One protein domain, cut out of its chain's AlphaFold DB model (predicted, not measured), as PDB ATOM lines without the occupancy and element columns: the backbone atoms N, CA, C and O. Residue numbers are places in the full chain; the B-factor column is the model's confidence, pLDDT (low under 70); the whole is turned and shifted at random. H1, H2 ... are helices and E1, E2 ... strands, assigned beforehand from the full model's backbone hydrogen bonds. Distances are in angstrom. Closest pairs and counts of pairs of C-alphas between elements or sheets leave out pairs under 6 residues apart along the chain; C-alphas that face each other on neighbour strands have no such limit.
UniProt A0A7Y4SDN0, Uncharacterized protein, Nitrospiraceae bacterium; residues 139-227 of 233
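AT A GLANCE: This is residues 139 to 227 of the 233 residues of an uncharacterized protein of Nitrospiraceae bacterium (UniProt A0A7Y4SDN0). A small, three-stranded sheet of E1, E2 and E3 makes one long side of an elongated model, and the long helix H2 runs along the other, only grazing the sheet. The short helix H1 lies at one end, beyond the sheet, where the chain folds back through E4 into H2. The printed part has 89 residues, with two named helices and four named strands in the order E1, E2, E3, H1, E4, H2; the sheet is mixed, in the order E2, E1, E3, and the class is mixed, helices and strands. It is only just compact, close to loose, with a radius of gyration of the C-alphas of 14.5 A and spans of 45 by 28 by 17 A.

IN THESE COORDINATES: E1, residues 140 to 145, begins at C-alpha 140 (18.487, 18.420, -25.367) and is 15.1 A long. E2 is residues 160 to 162, and E3, residues 172 to 177, is 16.6 A long. H1 is residues 190 to 198, 11.9 A, and E4 is residues 205 to 208. H2, residues 209 to 225, is 24.5 A long and ends at C-alpha 225 (6.313, 45.131, -10.888).

HOW THE PARTS SIT: E1, the inner strand, is parallel to E3, with N 143 and O 176 at 2.9 A. E1 and E2 form an antiparallel hairpin, with N 144 and O 161 at 2.8 A. The pairing is staggered: E1 pairs with E3 over residues 140 to 142 and with E2 over 143 to 145. Residues 187 to 188 pair antiparallel with residues 172 to 173 of E3. H1 is not on the sheet. H2 only grazes it, with residues 209 to 217; the closest C-alphas of E2 and H2, Phe 160 and Met 213, are 7.4 A apart. E4 pairs with no named strand, and E4 and H2 meet only through their link. H1 and H2 are apart. In H1 and H2 every O i to N i+4 pair is within hydrogen-bond range.

THE WHOLE: The two C-alphas farthest apart, those of Glu 199 and Met 227, are 44.6 A apart. The printed part has no cut. The links E1 to E2 and E3 to H1 are long. Mean pLDDT of the printed part is 87.3; residues 164 to 168 and 227 are under 70.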
ATOM      1  N   GLY A 139      20.911  18.584 -29.551       90.50
ATOM      2  CA  GLY A 139      21.111  18.258 -28.147       90.50
ATOM      3  C   GLY A 139      19.979  18.822 -27.290       90.50
ATOM      4  O   GLY A 139      19.451  19.916 -27.539       90.50
ATOM      5  N   ARG A 140      19.572  18.060 -26.281       90.00
ATOM      6  CA  ARG A 140      18.487  18.420 -25.367       90.00
ATOM      7  C   ARG A 140      18.957  18.308 -23.929       90.00
ATOM      8  O   ARG A 140      19.785  17.459 -23.609       90.00
ATOM      9  N   VAL A 141      18.436  19.189 -23.087       90.56
ATOM     10  CA  VAL A 141      18.624  19.141 -21.640       90.56
ATOM     11  C   VAL A 141      17.276  19.346 -20.968       90.56
ATOM     12  O   VAL A 141      16.570  20.306 -21.279       90.56
ATOM     13  N   ASP A 142      16.908  18.426 -20.084       91.44
ATOM     14  CA  ASP A 142      15.671  18.518 -19.321       91.44
ATOM     15  C   ASP A 142      15.755  19.652 -18.299       91.44
ATOM     16  O   ASP A 142      16.760  19.842 -17.605       91.44
ATOM     17  N   VAL A 143      14.685  20.440 -18.237       92.25
ATOM     18  CA  VAL A 143      14.569  21.575 -17.329       92.25
ATOM     19  C   VAL A 143      13.274  21.517 -16.542       92.25
ATOM     20  O   VAL A 143      12.264  20.997 -17.011       92.25
ATOM     21  N   LEU A 144      13.306  22.076 -15.337       93.25
ATOM     22  CA  LEU A 144      12.148  22.254 -14.480       93.25
ATOM     23  C   LEU A 144      11.904  23.755 -14.343       93.25
ATOM     24  O   LEU A 144      12.706  24.430 -13.693       93.25
ATOM     25  N   PRO A 145      10.847  24.293 -14.970       93.31
ATOM     26  CA  PRO A 145      10.490  25.687 -14.804       93.31
ATOM     27  C   PRO A 145       9.923  25.967 -13.417       93.31
ATOM     28  O   PRO A 145       9.225  25.134 -12.841       93.31
ATOM     29  N   ASP A 146      10.144  27.189 -12.940       91.25
ATOM     30  CA  ASP A 146       9.603  27.704 -11.677       91.25
ATOM     31  C   ASP A 146       8.067  27.724 -11.661       91.25
ATOM     32  O   ASP A 146       7.439  27.774 -10.606       91.25
ATOM     33  N   GLN A 147       7.453  27.729 -12.847       88.75
ATOM     34  CA  GLN A 147       6.009  27.717 -13.051       88.75
ATOM     35  C   GLN A 147       5.637  26.520 -13.917       88.75
ATOM     36  O   GLN A 147       6.180  26.361 -15.010       88.75
ATOM     37  N   GLU A 148       4.659  25.723 -13.484       87.38
ATOM     38  CA  GLU A 148       4.221  24.526 -14.221       87.38
ATOM     39  C   GLU A 148       3.708  24.857 -15.632       87.38
ATOM     40  O   GLU A 148       3.884  24.085 -16.573       87.38
ATOM     41  N   SER A 149       3.133  26.050 -15.809       86.31
ATOM     42  CA  SER A 149       2.709  26.565 -17.117       86.31
ATOM     43  C   SER A 149       3.872  26.809 -18.087       86.31
ATOM     44  O   SER A 149       3.645  27.068 -19.270       86.31
ATOM     45  N   GLY A 150       5.116  26.818 -17.597       86.19
ATOM     46  CA  GLY A 150       6.297  27.216 -18.352       86.19
ATOM     47  C   GLY A 150       6.394  28.716 -18.636       86.19
ATOM     48  O   GLY A 150       7.323  29.171 -19.308       86.19
ATOM     49  N   ARG A 151       5.436  29.508 -18.144       88.00
ATOM     50  CA  ARG A 151       5.340  30.947 -18.391       88.00
ATOM     51  C   ARG A 151       5.349  31.710 -17.079       88.00
ATOM     52  O   ARG A 151       4.605  31.399 -16.154       88.00
ATOM     53  N   HIS A 152       6.173  32.748 -17.028       87.31
ATOM     54  CA  HIS A 152       6.109  33.734 -15.959       87.31
ATOM     55  C   HIS A 152       4.819  34.565 -16.111       87.31
ATOM     56  O   HIS A 152       4.403  34.798 -17.252       87.31
ATOM     57  N   PRO A 153       4.206  35.088 -15.029       83.50
ATOM     58  CA  PRO A 153       3.004  35.928 -15.120       83.50
ATOM     59  C   PRO A 153       3.133  37.149 -16.047       83.50
ATOM     60  O   PRO A 153       2.142  37.628 -16.586       83.50
ATOM     61  N   SER A 154       4.356  37.615 -16.308       80.19
ATOM     62  CA  SER A 154       4.641  38.669 -17.293       80.19
ATOM     63  C   SER A 154       4.586  38.208 -18.762       80.19
ATOM     64  O   SER A 154       4.970  38.966 -19.651       80.19
ATOM     65  N   GLY A 155       4.214  36.956 -19.040       81.62
ATOM     66  CA  GLY A 155       4.099  36.374 -20.384       81.62
ATOM     67  C   GLY A 155       5.405  35.854 -21.001       81.62
ATOM     68  O   GLY A 155       5.376  35.242 -22.069       81.62
ATOM     69  N   CYS A 156       6.557  36.046 -20.352       83.69
ATOM     70  CA  CYS A 156       7.828  35.501 -20.835       83.69
ATOM     71  C   CYS A 156       8.012  34.029 -20.430       83.69
ATOM     72  O   CYS A 156       7.252  33.487 -19.629       83.69
ATOM     73  N   VAL A 157       9.029  33.373 -20.997       86.12
ATOM     74  CA  VAL A 157       9.466  32.041 -20.545       86.12
ATOM     75  C   VAL A 157       9.775  32.113 -19.047       86.12
ATOM     76  O   VAL A 157      10.480  33.033 -18.614       86.12
ATOM     77  N   ALA A 158       9.185  31.205 -18.265       88.56
ATOM     78  CA  ALA A 158       9.475  31.110 -16.839       88.56
ATOM     79  C   ALA A 158      10.956  30.772 -16.653       88.56
ATOM     80  O   ALA A 158      11.488  29.982 -17.439       88.56
ATOM     81  N   PRO A 159      11.625  31.342 -15.646       91.00
ATOM     82  CA  PRO A 159      12.920  30.823 -15.259       91.00
ATOM     83  C   PRO A 159      12.856  29.337 -14.893       91.00
ATOM     84  O   PRO A 159      11.772  28.797 -14.645       91.00
ATOM     85  N   PHE A 160      13.999  28.662 -14.950       92.50
ATOM     86  CA  PHE A 160      14.065  27.217 -14.797       92.50
ATOM     87  C   PHE A 160      15.420  26.758 -14.279       92.50
ATOM     88  O   PHE A 160      16.439  27.418 -14.464       92.50
ATOM     89  N   GLN A 161      15.436  25.556 -13.721       92.00
ATOM     90  CA  GLN A 161      16.652  24.828 -13.385       92.00
ATOM     91  C   GLN A 161      16.829  23.620 -14.303       92.00
ATOM     92  O   GLN A 161      15.866  23.108 -14.871       92.00
ATOM     93  N   ILE A 162      18.058  23.140 -14.441       89.00
ATOM     94  CA  ILE A 162      18.353  21.901 -15.166       89.00
ATOM     95  C   ILE A 162      18.050  20.716 -14.245       89.00
ATOM     96  O   ILE A 162      18.520  20.685 -13.109       89.00
ATOM     97  N   VAL A 163      17.277  19.745 -14.728       84.75
ATOM     98  CA  VAL A 163      16.928  18.523 -13.990       84.75
ATOM     99  C   VAL A 163      17.305  17.307 -14.821       84.75
ATOM    100  O   VAL A 163      16.644  16.986 -15.796       84.75
ATOM    101  N   GLY A 164      18.375  16.625 -14.431       68.25
ATOM    102  CA  GLY A 164      18.838  15.412 -15.098       68.25
ATOM    103  C   GLY A 164      20.329  15.433 -15.396       68.25
ATOM    104  O   GLY A 164      20.985  16.480 -15.364       68.25
ATOM    105  N   GLU A 165      20.864  14.250 -15.678       63.69
ATOM    106  CA  GLU A 165      22.196  14.134 -16.253       63.69
ATOM    107  C   GLU A 165      22.167  14.744 -17.653       63.69
ATOM    108  O   GLU A 165      21.216  14.580 -18.422       63.69
ATOM    109  N   ARG A 166      23.201  15.528 -17.965       64.38
ATOM    110  CA  ARG A 166      23.379  16.092 -19.304       64.38
ATOM    111  C   ARG A 166      23.330  14.926 -20.283       64.38
ATOM    112  O   ARG A 166      23.930  13.901 -19.984       64.38
ATOM    113  N   ALA A 167      22.684  15.090 -21.438       60.19
ATOM    114  CA  ALA A 167      22.852  14.127 -22.521       60.19
ATOM    115  C   ALA A 167      24.362  13.982 -22.772       60.19
ATOM    116  O   ALA A 167      25.000  14.936 -23.236       60.19
ATOM    117  N   GLU A 168      24.931  12.858 -22.327       59.09
ATOM    118  CA  GLU A 168      26.373  12.659 -22.277       59.09
ATOM    119  C   GLU A 168      26.943  12.856 -23.687       59.09
ATOM    120  O   GLU A 168      26.450  12.288 -24.659       59.09
ATOM    121  N   GLY A 169      27.956  13.716 -23.809       76.50
ATOM    122  CA  GLY A 169      28.726  13.887 -25.044       76.50
ATOM    123  C   GLY A 169      28.271  14.976 -26.023       76.50
ATOM    124  O   GLY A 169      29.015  15.230 -26.963       76.50
ATOM    125  N   ALA A 170      27.127  15.644 -25.823       89.88
ATOM    126  CA  ALA A 170      26.756  16.802 -26.650       89.88
ATOM    127  C   ALA A 170      27.502  18.091 -26.238       89.88
ATOM    128  O   ALA A 170      27.876  18.254 -25.081       89.88
ATOM    129  N   ASP A 171      27.708  19.021 -27.175       93.31
ATOM    130  CA  ASP A 171      28.364  20.315 -26.922       93.31
ATOM    131  C   ASP A 171      27.411  21.507 -26.968       93.31
ATOM    132  O   ASP A 171      27.709  22.550 -26.385       93.31
ATOM    133  N   LEU A 172      26.261  21.356 -27.628       92.44
ATOM    134  CA  LEU A 172      25.155  22.308 -27.612       92.44
ATOM    135  C   LEU A 172      23.854  21.624 -27.206       92.44
ATOM    136  O   LEU A 172      23.545  20.525 -27.665       92.44
ATOM    137  N   TRP A 173      23.055  22.317 -26.397       90.62
ATOM    138  CA  TRP A 173      21.762  21.833 -25.923       90.62
ATOM    139  C   TRP A 173      20.695  22.914 -25.960       90.62
ATOM    140  O   TRP A 173      20.963  24.082 -25.685       90.62
ATOM    141  N   ARG A 174      19.451  22.496 -26.203       89.06
ATOM    142  CA  ARG A 174      18.255  23.302 -25.944       89.06
ATOM    143  C   ARG A 174      17.510  22.796 -24.715       89.06
ATOM    144  O   ARG A 174      17.416  21.579 -24.540       89.06
ATOM    145  N   PRO A 175      16.945  23.704 -23.904       90.38
ATOM    146  CA  PRO A 175      16.121  23.318 -22.776       90.38
ATOM    147  C   PRO A 175      14.822  22.682 -23.277       90.38
ATOM    148  O   PRO A 175      14.177  23.198 -24.199       90.38
ATOM    149  N   GLN A 176      14.430  21.576 -22.655       91.31
ATOM    150  CA  GLN A 176      13.165  20.899 -22.904       91.31
ATOM    151  C   GLN A 176      12.414  20.667 -21.593       91.31
ATOM    152  O   GLN A 176      13.015  20.403 -20.557       91.31
ATOM    153  N   TYR A 177      11.092  20.752 -21.642       91.00
ATOM    154  CA  TYR A 177      10.223  20.470 -20.507       91.00
ATOM    155  C   TYR A 177       9.127  19.524 -20.972       91.00
ATOM    156  O   TYR A 177       8.471  19.803 -21.971       91.00
ATOM    157  N   ARG A 178       8.940  18.388 -20.286       88.94
ATOM    158  CA  ARG A 178       7.958  17.350 -20.666       88.94
ATOM    159  C   ARG A 178       8.090  16.902 -22.137       88.94
ATOM    160  O   ARG A 178       7.095  16.724 -22.832       88.94
ATOM    161  N   GLY A 179       9.329  16.751 -22.616       86.62
ATOM    162  CA  GLY A 179       9.629  16.285 -23.977       86.62
ATOM    163  C   GLY A 179       9.408  17.312 -25.093       86.62
ATOM    164  O   GLY A 179       9.540  16.962 -26.265       86.62
ATOM    165  N   VAL A 180       9.089  18.571 -24.768       87.38
ATOM    166  CA  VAL A 180       8.931  19.649 -25.757       87.38
ATOM    167  C   VAL A 180       9.971  20.747 -25.562       87.38
ATOM    168  O   VAL A 180      10.397  21.023 -24.441       87.38
ATOM    169  N   ALA A 181      10.380  21.394 -26.660       87.06
ATOM    170  CA  ALA A 181      11.307  22.521 -26.609       87.06
ATOM    171  C   ALA A 181      10.731  23.643 -25.731       87.06
ATOM    172  O   ALA A 181       9.645  24.159 -25.997       87.06
ATOM    173  N   PHE A 182      11.466  24.016 -24.687       87.62
ATOM    174  CA  PHE A 182      10.972  24.933 -23.664       87.62
ATOM    175  C   PHE A 182      11.240  26.401 -24.008       87.62
ATOM    176  O   PHE A 182      10.408  27.278 -23.775       87.62
ATOM    177  N   SER A 183      12.403  26.682 -24.598       85.19
ATOM    178  CA  SER A 183      12.775  28.032 -25.011       85.19
ATOM    179  C   SER A 183      13.581  28.031 -26.314       85.19
ATOM    180  O   SER A 183      14.004  26.991 -26.832       85.19
ATOM    181  N   ALA A 184      13.757  29.224 -26.884       80.12
ATOM    182  CA  ALA A 184      14.634  29.449 -28.035       80.12
ATOM    183  C   ALA A 184      16.111  29.596 -27.631       80.12
ATOM    184  O   ALA A 184      16.969  29.711 -28.502       80.12
ATOM    185  N   TRP A 185      16.413  29.605 -26.330       86.31
ATOM    186  CA  TRP A 185      17.790  29.647 -25.857       86.31
ATOM    187  C   TRP A 185      18.475  28.316 -26.120       86.31
ATOM    188  O   TRP A 185      17.833  27.261 -26.135       86.31
ATOM    189  N   ALA A 186      19.787  28.365 -26.272       88.00
ATOM    190  CA  ALA A 186      20.608  27.182 -26.162       88.00
ATOM    191  C   ALA A 186      21.833  27.468 -25.297       88.00
ATOM    192  O   ALA A 186      22.184  28.608 -24.991       88.00
ATOM    193  N   PHE A 187      22.435  26.377 -24.861       90.69
ATOM    194  CA  PHE A 187      23.530  26.352 -23.916       90.69
ATOM    195  C   PHE A 187      24.638  25.473 -24.469       90.69
ATOM    196  O   PHE A 187      24.366  24.553 -25.239       90.69
ATOM    197  N   CYS A 188      25.875  25.737 -24.063       92.31
ATOM    198  CA  CYS A 188      27.041  25.031 -24.563       92.31
ATOM    199  C   CYS A 188      27.898  24.405 -23.458       92.31
ATOM    200  O   CYS A 188      27.831  24.777 -22.273       92.31
ATOM    201  N   SER A 189      28.697  23.416 -23.859       92.88
ATOM    202  CA  SER A 189      29.715  22.786 -23.026       92.88
ATOM    203  C   SER A 189      30.889  23.749 -22.812       92.88
ATOM    204  O   SER A 189      31.050  24.751 -23.519       92.88
ATOM    205  N   ASP A 190      31.739  23.454 -21.826       92.56
ATOM    206  CA  ASP A 190      32.988  24.203 -21.661       92.56
ATOM    207  C   ASP A 190      33.979  23.904 -22.802       92.56
ATOM    208  O   ASP A 190      34.783  24.769 -23.147       92.56
ATOM    209  N   GLN A 191      33.872  22.731 -23.440       94.12
ATOM    210  CA  GLN A 191      34.650  22.372 -24.626       94.12
ATOM    211  C   GLN A 191      34.277  23.250 -25.827       94.12
ATOM    212  O   GLN A 191      35.170  23.838 -26.435       94.12
ATOM    213  N   PHE A 192      32.981  23.422 -26.114       94.88
ATOM    214  CA  PHE A 192      32.498  24.328 -27.161       94.88
ATOM    215  C   PHE A 192      33.058  25.738 -26.967       94.88
ATOM    216  O   PHE A 192      33.682  26.304 -27.863       94.88
ATOM    217  N   ARG A 193      32.905  26.279 -25.750       94.94
ATOM    218  CA  ARG A 193      33.456  27.586 -25.380       94.94
ATOM    219  C   ARG A 193      34.965  27.643 -25.614       94.94
ATOM    220  O   ARG A 193      35.447  28.610 -26.198       94.94
ATOM    221  N   SER A 194      35.705  26.643 -25.136       96.06
ATOM    222  CA  SER A 194      37.164  26.602 -25.254       96.06
ATOM    223  C   SER A 194      37.605  26.656 -26.712       96.06
ATOM    224  O   SER A 194      38.489  27.437 -27.045       96.06
ATOM    225  N   VAL A 195      36.952  25.887 -27.587       96.94
ATOM    226  CA  VAL A 195      37.238  25.878 -29.027       96.94
ATOM    227  C   VAL A 195      36.939  27.236 -29.658       96.94
ATOM    228  O   VAL A 195      37.798  27.779 -30.350       96.94
ATOM    229  N   CYS A 196      35.766  27.825 -29.393       95.38
ATOM    230  CA  CYS A 196      35.412  29.133 -29.953       95.38
ATOM    231  C   CYS A 196      36.401  30.232 -29.538       95.38
ATOM    232  O   CYS A 196      36.774  31.062 -30.365       95.38
ATOM    233  N   VAL A 197      36.841  30.223 -28.275       95.06
ATOM    234  CA  VAL A 197      37.828  31.181 -27.757       95.06
ATOM    235  C   VAL A 197      39.209  30.930 -28.363       95.06
ATOM    236  O   VAL A 197      39.847  31.870 -28.830       95.06
ATOM    237  N   GLN A 198      39.666  29.677 -28.384       97.12
ATOM    238  CA  GLN A 198      40.982  29.296 -28.901       97.12
ATOM    239  C   GLN A 198      41.144  29.630 -30.389       97.12
ATOM    240  O   GLN A 198      42.209  30.074 -30.807       97.12
ATOM    241  N   GLU A 199      40.097  29.419 -31.185       97.56
ATOM    242  CA  GLU A 199      40.110  29.639 -32.639       97.56
ATOM    243  C   GLU A 199      39.706  31.080 -33.018       97.56
ATOM    244  O   GLU A 199      39.617  31.418 -34.204       97.56
ATOM    245  N   GLY A 200      39.473  31.944 -32.020       95.81
ATOM    246  CA  GLY A 200      39.177  33.363 -32.208       95.81
ATOM    247  C   GLY A 200      37.911  33.602 -33.031       95.81
ATOM    248  O   GLY A 200      37.941  34.380 -33.991       95.81
ATOM    249  N   LEU A 201      36.825  32.890 -32.716       95.25
ATOM    250  CA  LEU A 201      35.534  33.097 -33.374       95.25
ATOM    251  C   LEU A 201      34.843  34.354 -32.821       95.25
ATOM    252  O   LEU A 201      34.830  34.603 -31.617       95.25
ATOM    253  N   SER A 202      34.288  35.159 -33.722       92.44
ATOM    254  CA  SER A 202      33.731  36.487 -33.442       92.44
ATOM    255  C   SER A 202      32.223  36.484 -33.155       92.44
ATOM    256  O   SER A 202      31.500  35.557 -33.517       92.44
ATOM    257  N   ASN A 203      31.754  37.563 -32.516       90.62
ATOM    258  CA  ASN A 203      30.354  37.797 -32.134       90.62
ATOM    259  C   ASN A 203      29.727  36.673 -31.289       90.62
ATOM    260  O   ASN A 203      28.581  36.281 -31.493       90.62
ATOM    261  N   ILE A 204      30.481  36.138 -30.333       88.94
ATOM    262  CA  ILE A 204      29.978  35.163 -29.372       88.94
ATOM    263  C   ILE A 204      30.549  35.448 -27.988       88.94
ATOM    264  O   ILE A 204      31.744  35.691 -27.815       88.94
ATOM    265  N   GLN A 205      29.676  35.405 -26.991       88.44
ATOM    266  CA  GLN A 205      30.019  35.480 -25.582       88.44
ATOM    267  C   GLN A 205      29.368  34.341 -24.814       88.44
ATOM    268  O   GLN A 205      28.398  33.733 -25.268       88.44
ATOM    269  N   PHE A 206      29.949  34.048 -23.655       90.50
ATOM    270  CA  PHE A 206      29.571  32.922 -22.823       90.50
ATOM    271  C   PHE A 206      29.373  33.380 -21.385       90.50
ATOM    272  O   PHE A 206      30.304  33.877 -20.750       90.50
ATOM    273  N   GLU A 207      28.190  33.121 -20.852       91.62
ATOM    274  CA  GLU A 207      27.816  33.393 -19.469       91.62
ATOM    275  C   GLU A 207      27.571  32.066 -18.741       91.62
ATOM    276  O   GLU A 207      27.213  31.073 -19.370       91.62
ATOM    277  N   SER A 208      27.807  31.976 -17.427       91.56
ATOM    278  CA  SER A 208      27.380  30.774 -16.690       91.56
ATOM    279  C   SER A 208      25.861  30.628 -16.714       91.56
ATOM    280  O   SER A 208      25.135  31.617 -16.763       91.56
ATOM    281  N   PHE A 209      25.378  29.385 -16.678       89.94
ATOM    282  CA  PHE A 209      23.943  29.120 -16.580       89.94
ATOM    283  C   PHE A 209      23.327  29.837 -15.372       89.94
ATOM    284  O   PHE A 209      22.272  30.448 -15.490       89.94
ATOM    285  N   GLU A 210      24.022  29.808 -14.238       90.12
ATOM    286  CA  GLU A 210      23.583  30.402 -12.981       90.12
ATOM    287  C   GLU A 210      23.436  31.924 -13.099       90.12
ATOM    288  O   GLU A 210      22.395  32.460 -12.732       90.12
ATOM    289  N   SER A 211      24.428  32.607 -13.684       90.56
ATOM    290  CA  SER A 211      24.395  34.064 -13.889       90.56
ATOM    291  C   SER A 211      23.302  34.458 -14.885       90.56
ATOM    292  O   SER A 211      22.512  35.365 -14.624       90.56
ATOM    293  N   PHE A 212      23.180  33.703 -15.980       90.50
ATOM    294  CA  PHE A 212      22.144  33.925 -16.986       90.50
ATOM    295  C   PHE A 212      20.731  33.757 -16.399       90.50
ATOM    296  O   PHE A 212      19.846  34.581 -16.646       90.50
ATOM    297  N   MET A 213      20.507  32.713 -15.591       90.44
ATOM    298  CA  MET A 213      19.232  32.510 -14.900       90.44
ATOM    299  C   MET A 213      18.975  33.610 -13.873       90.44
ATOM    300  O   MET A 213      17.890  34.180 -13.880       90.44
ATOM    301  N   GLU A 214      19.951  33.985 -13.046       90.56
ATOM    302  CA  GLU A 214      19.794  35.067 -12.067       90.56
ATOM    303  C   GLU A 214      19.374  36.388 -12.736       90.56
ATOM    304  O   GLU A 214      18.389  37.019 -12.331       90.56
ATOM    305  N   ALA A 215      20.046  36.765 -13.827       87.12
ATOM    306  CA  ALA A 215      19.685  37.933 -14.625       87.12
ATOM    307  C   ALA A 215      18.250  37.835 -15.173       87.12
ATOM    308  O   ALA A 215      17.487  38.809 -15.125       87.12
ATOM    309  N   HIS A 216      17.848  36.653 -15.650       86.31
ATOM    310  CA  HIS A 216      16.498  36.418 -16.163       86.31
ATOM    311  C   HIS A 216      15.424  36.464 -15.064       86.31
ATOM    312  O   HIS A 216      14.373  37.075 -15.274       86.31
ATOM    313  N   HIS A 217      15.688  35.913 -13.873       86.62
ATOM    314  CA  HIS A 217      14.810  36.030 -12.700       86.62
ATOM    315  C   HIS A 217      14.570  37.505 -12.355       86.62
ATOM    316  O   HIS A 217      13.426  37.944 -12.211       86.62
ATOM    317  N   MET A 218      15.642  38.298 -12.270       87.31
ATOM    318  CA  MET A 218      15.542  39.729 -11.978       87.31
ATOM    319  C   MET A 218      14.732  40.477 -13.045       87.31
ATOM    320  O   MET A 218      13.864  41.289 -12.714       87.31
ATOM    321  N   ALA A 219      14.973  40.189 -14.327       84.56
ATOM    322  CA  ALA A 219      14.257  40.820 -15.433       84.56
ATOM    323  C   ALA A 219      12.758  40.472 -15.438       84.56
ATOM    324  O   ALA A 219      11.920  41.356 -15.652       84.56
ATOM    325  N   ALA A 220      12.405  39.210 -15.178       83.81
ATOM    326  CA  ALA A 220      11.021  38.750 -15.094       83.81
ATOM    327  C   ALA A 220      10.268  39.424 -13.933       83.81
ATOM    328  O   ALA A 220       9.172  39.960 -14.133       83.81
ATOM    329  N   ASN A 221      10.894  39.498 -12.755       84.06
ATOM    330  CA  ASN A 221      10.333  40.163 -11.577       84.06
ATOM    331  C   ASN A 221      10.134  41.667 -11.798       84.06
ATOM    332  O   ASN A 221       9.072  42.210 -11.486       84.06
ATOM    333  N   LYS A 222      11.114  42.346 -12.407       84.94
ATOM    334  CA  LYS A 222      11.009  43.775 -12.732       84.94
ATOM    335  C   LYS A 222       9.852  44.065 -13.691       84.94
ATOM    336  O   LYS A 222       9.147  45.057 -13.518       84.94
ATOM    337  N   ARG A 223       9.628  43.204 -14.692       81.81
ATOM    338  CA  ARG A 223       8.491  43.339 -15.620       81.81
ATOM    339  C   ARG A 223       7.157  43.205 -14.900       81.81
ATOM    340  O   ARG A 223       6.264  43.992 -15.180       81.81
ATOM    341  N   LEU A 224       7.041  42.264 -13.964       81.12
ATOM    342  CA  LEU A 224       5.824  42.069 -13.177       81.12
ATOM    343  C   LEU A 224       5.487  43.294 -12.317       81.12
ATOM    344  O   LEU A 224       4.335  43.714 -12.278       81.12
ATOM    345  N   GLN A 225       6.490  43.911 -11.689       80.38
ATOM    346  CA  GLN A 225       6.313  45.131 -10.888       80.38
ATOM    347  C   GLN A 225       5.907  46.354 -11.727       80.38
ATOM    348  O   GLN A 225       5.262  47.264 -11.213       80.38
ATOM    349  N   GLY A 226       6.281  46.385 -13.010       73.31
ATOM    350  CA  GLY A 226       5.922  47.452 -13.947       73.31
ATOM    351  C   GLY A 226       4.574  47.265 -14.652       73.31
ATOM    352  O   GLY A 226       4.192  48.130 -15.440       73.31
ATOM    353  N   MET A 227       3.857  46.156 -14.420       61.84
ATOM    354  CA  MET A 227       2.533  45.952 -15.009       61.84
ATOM    355  C   MET A 227       1.493  46.796 -14.261       61.84
ATOM    356  O   MET A 227       1.452  46.753 -13.029       61.84
TER     357      MET A 227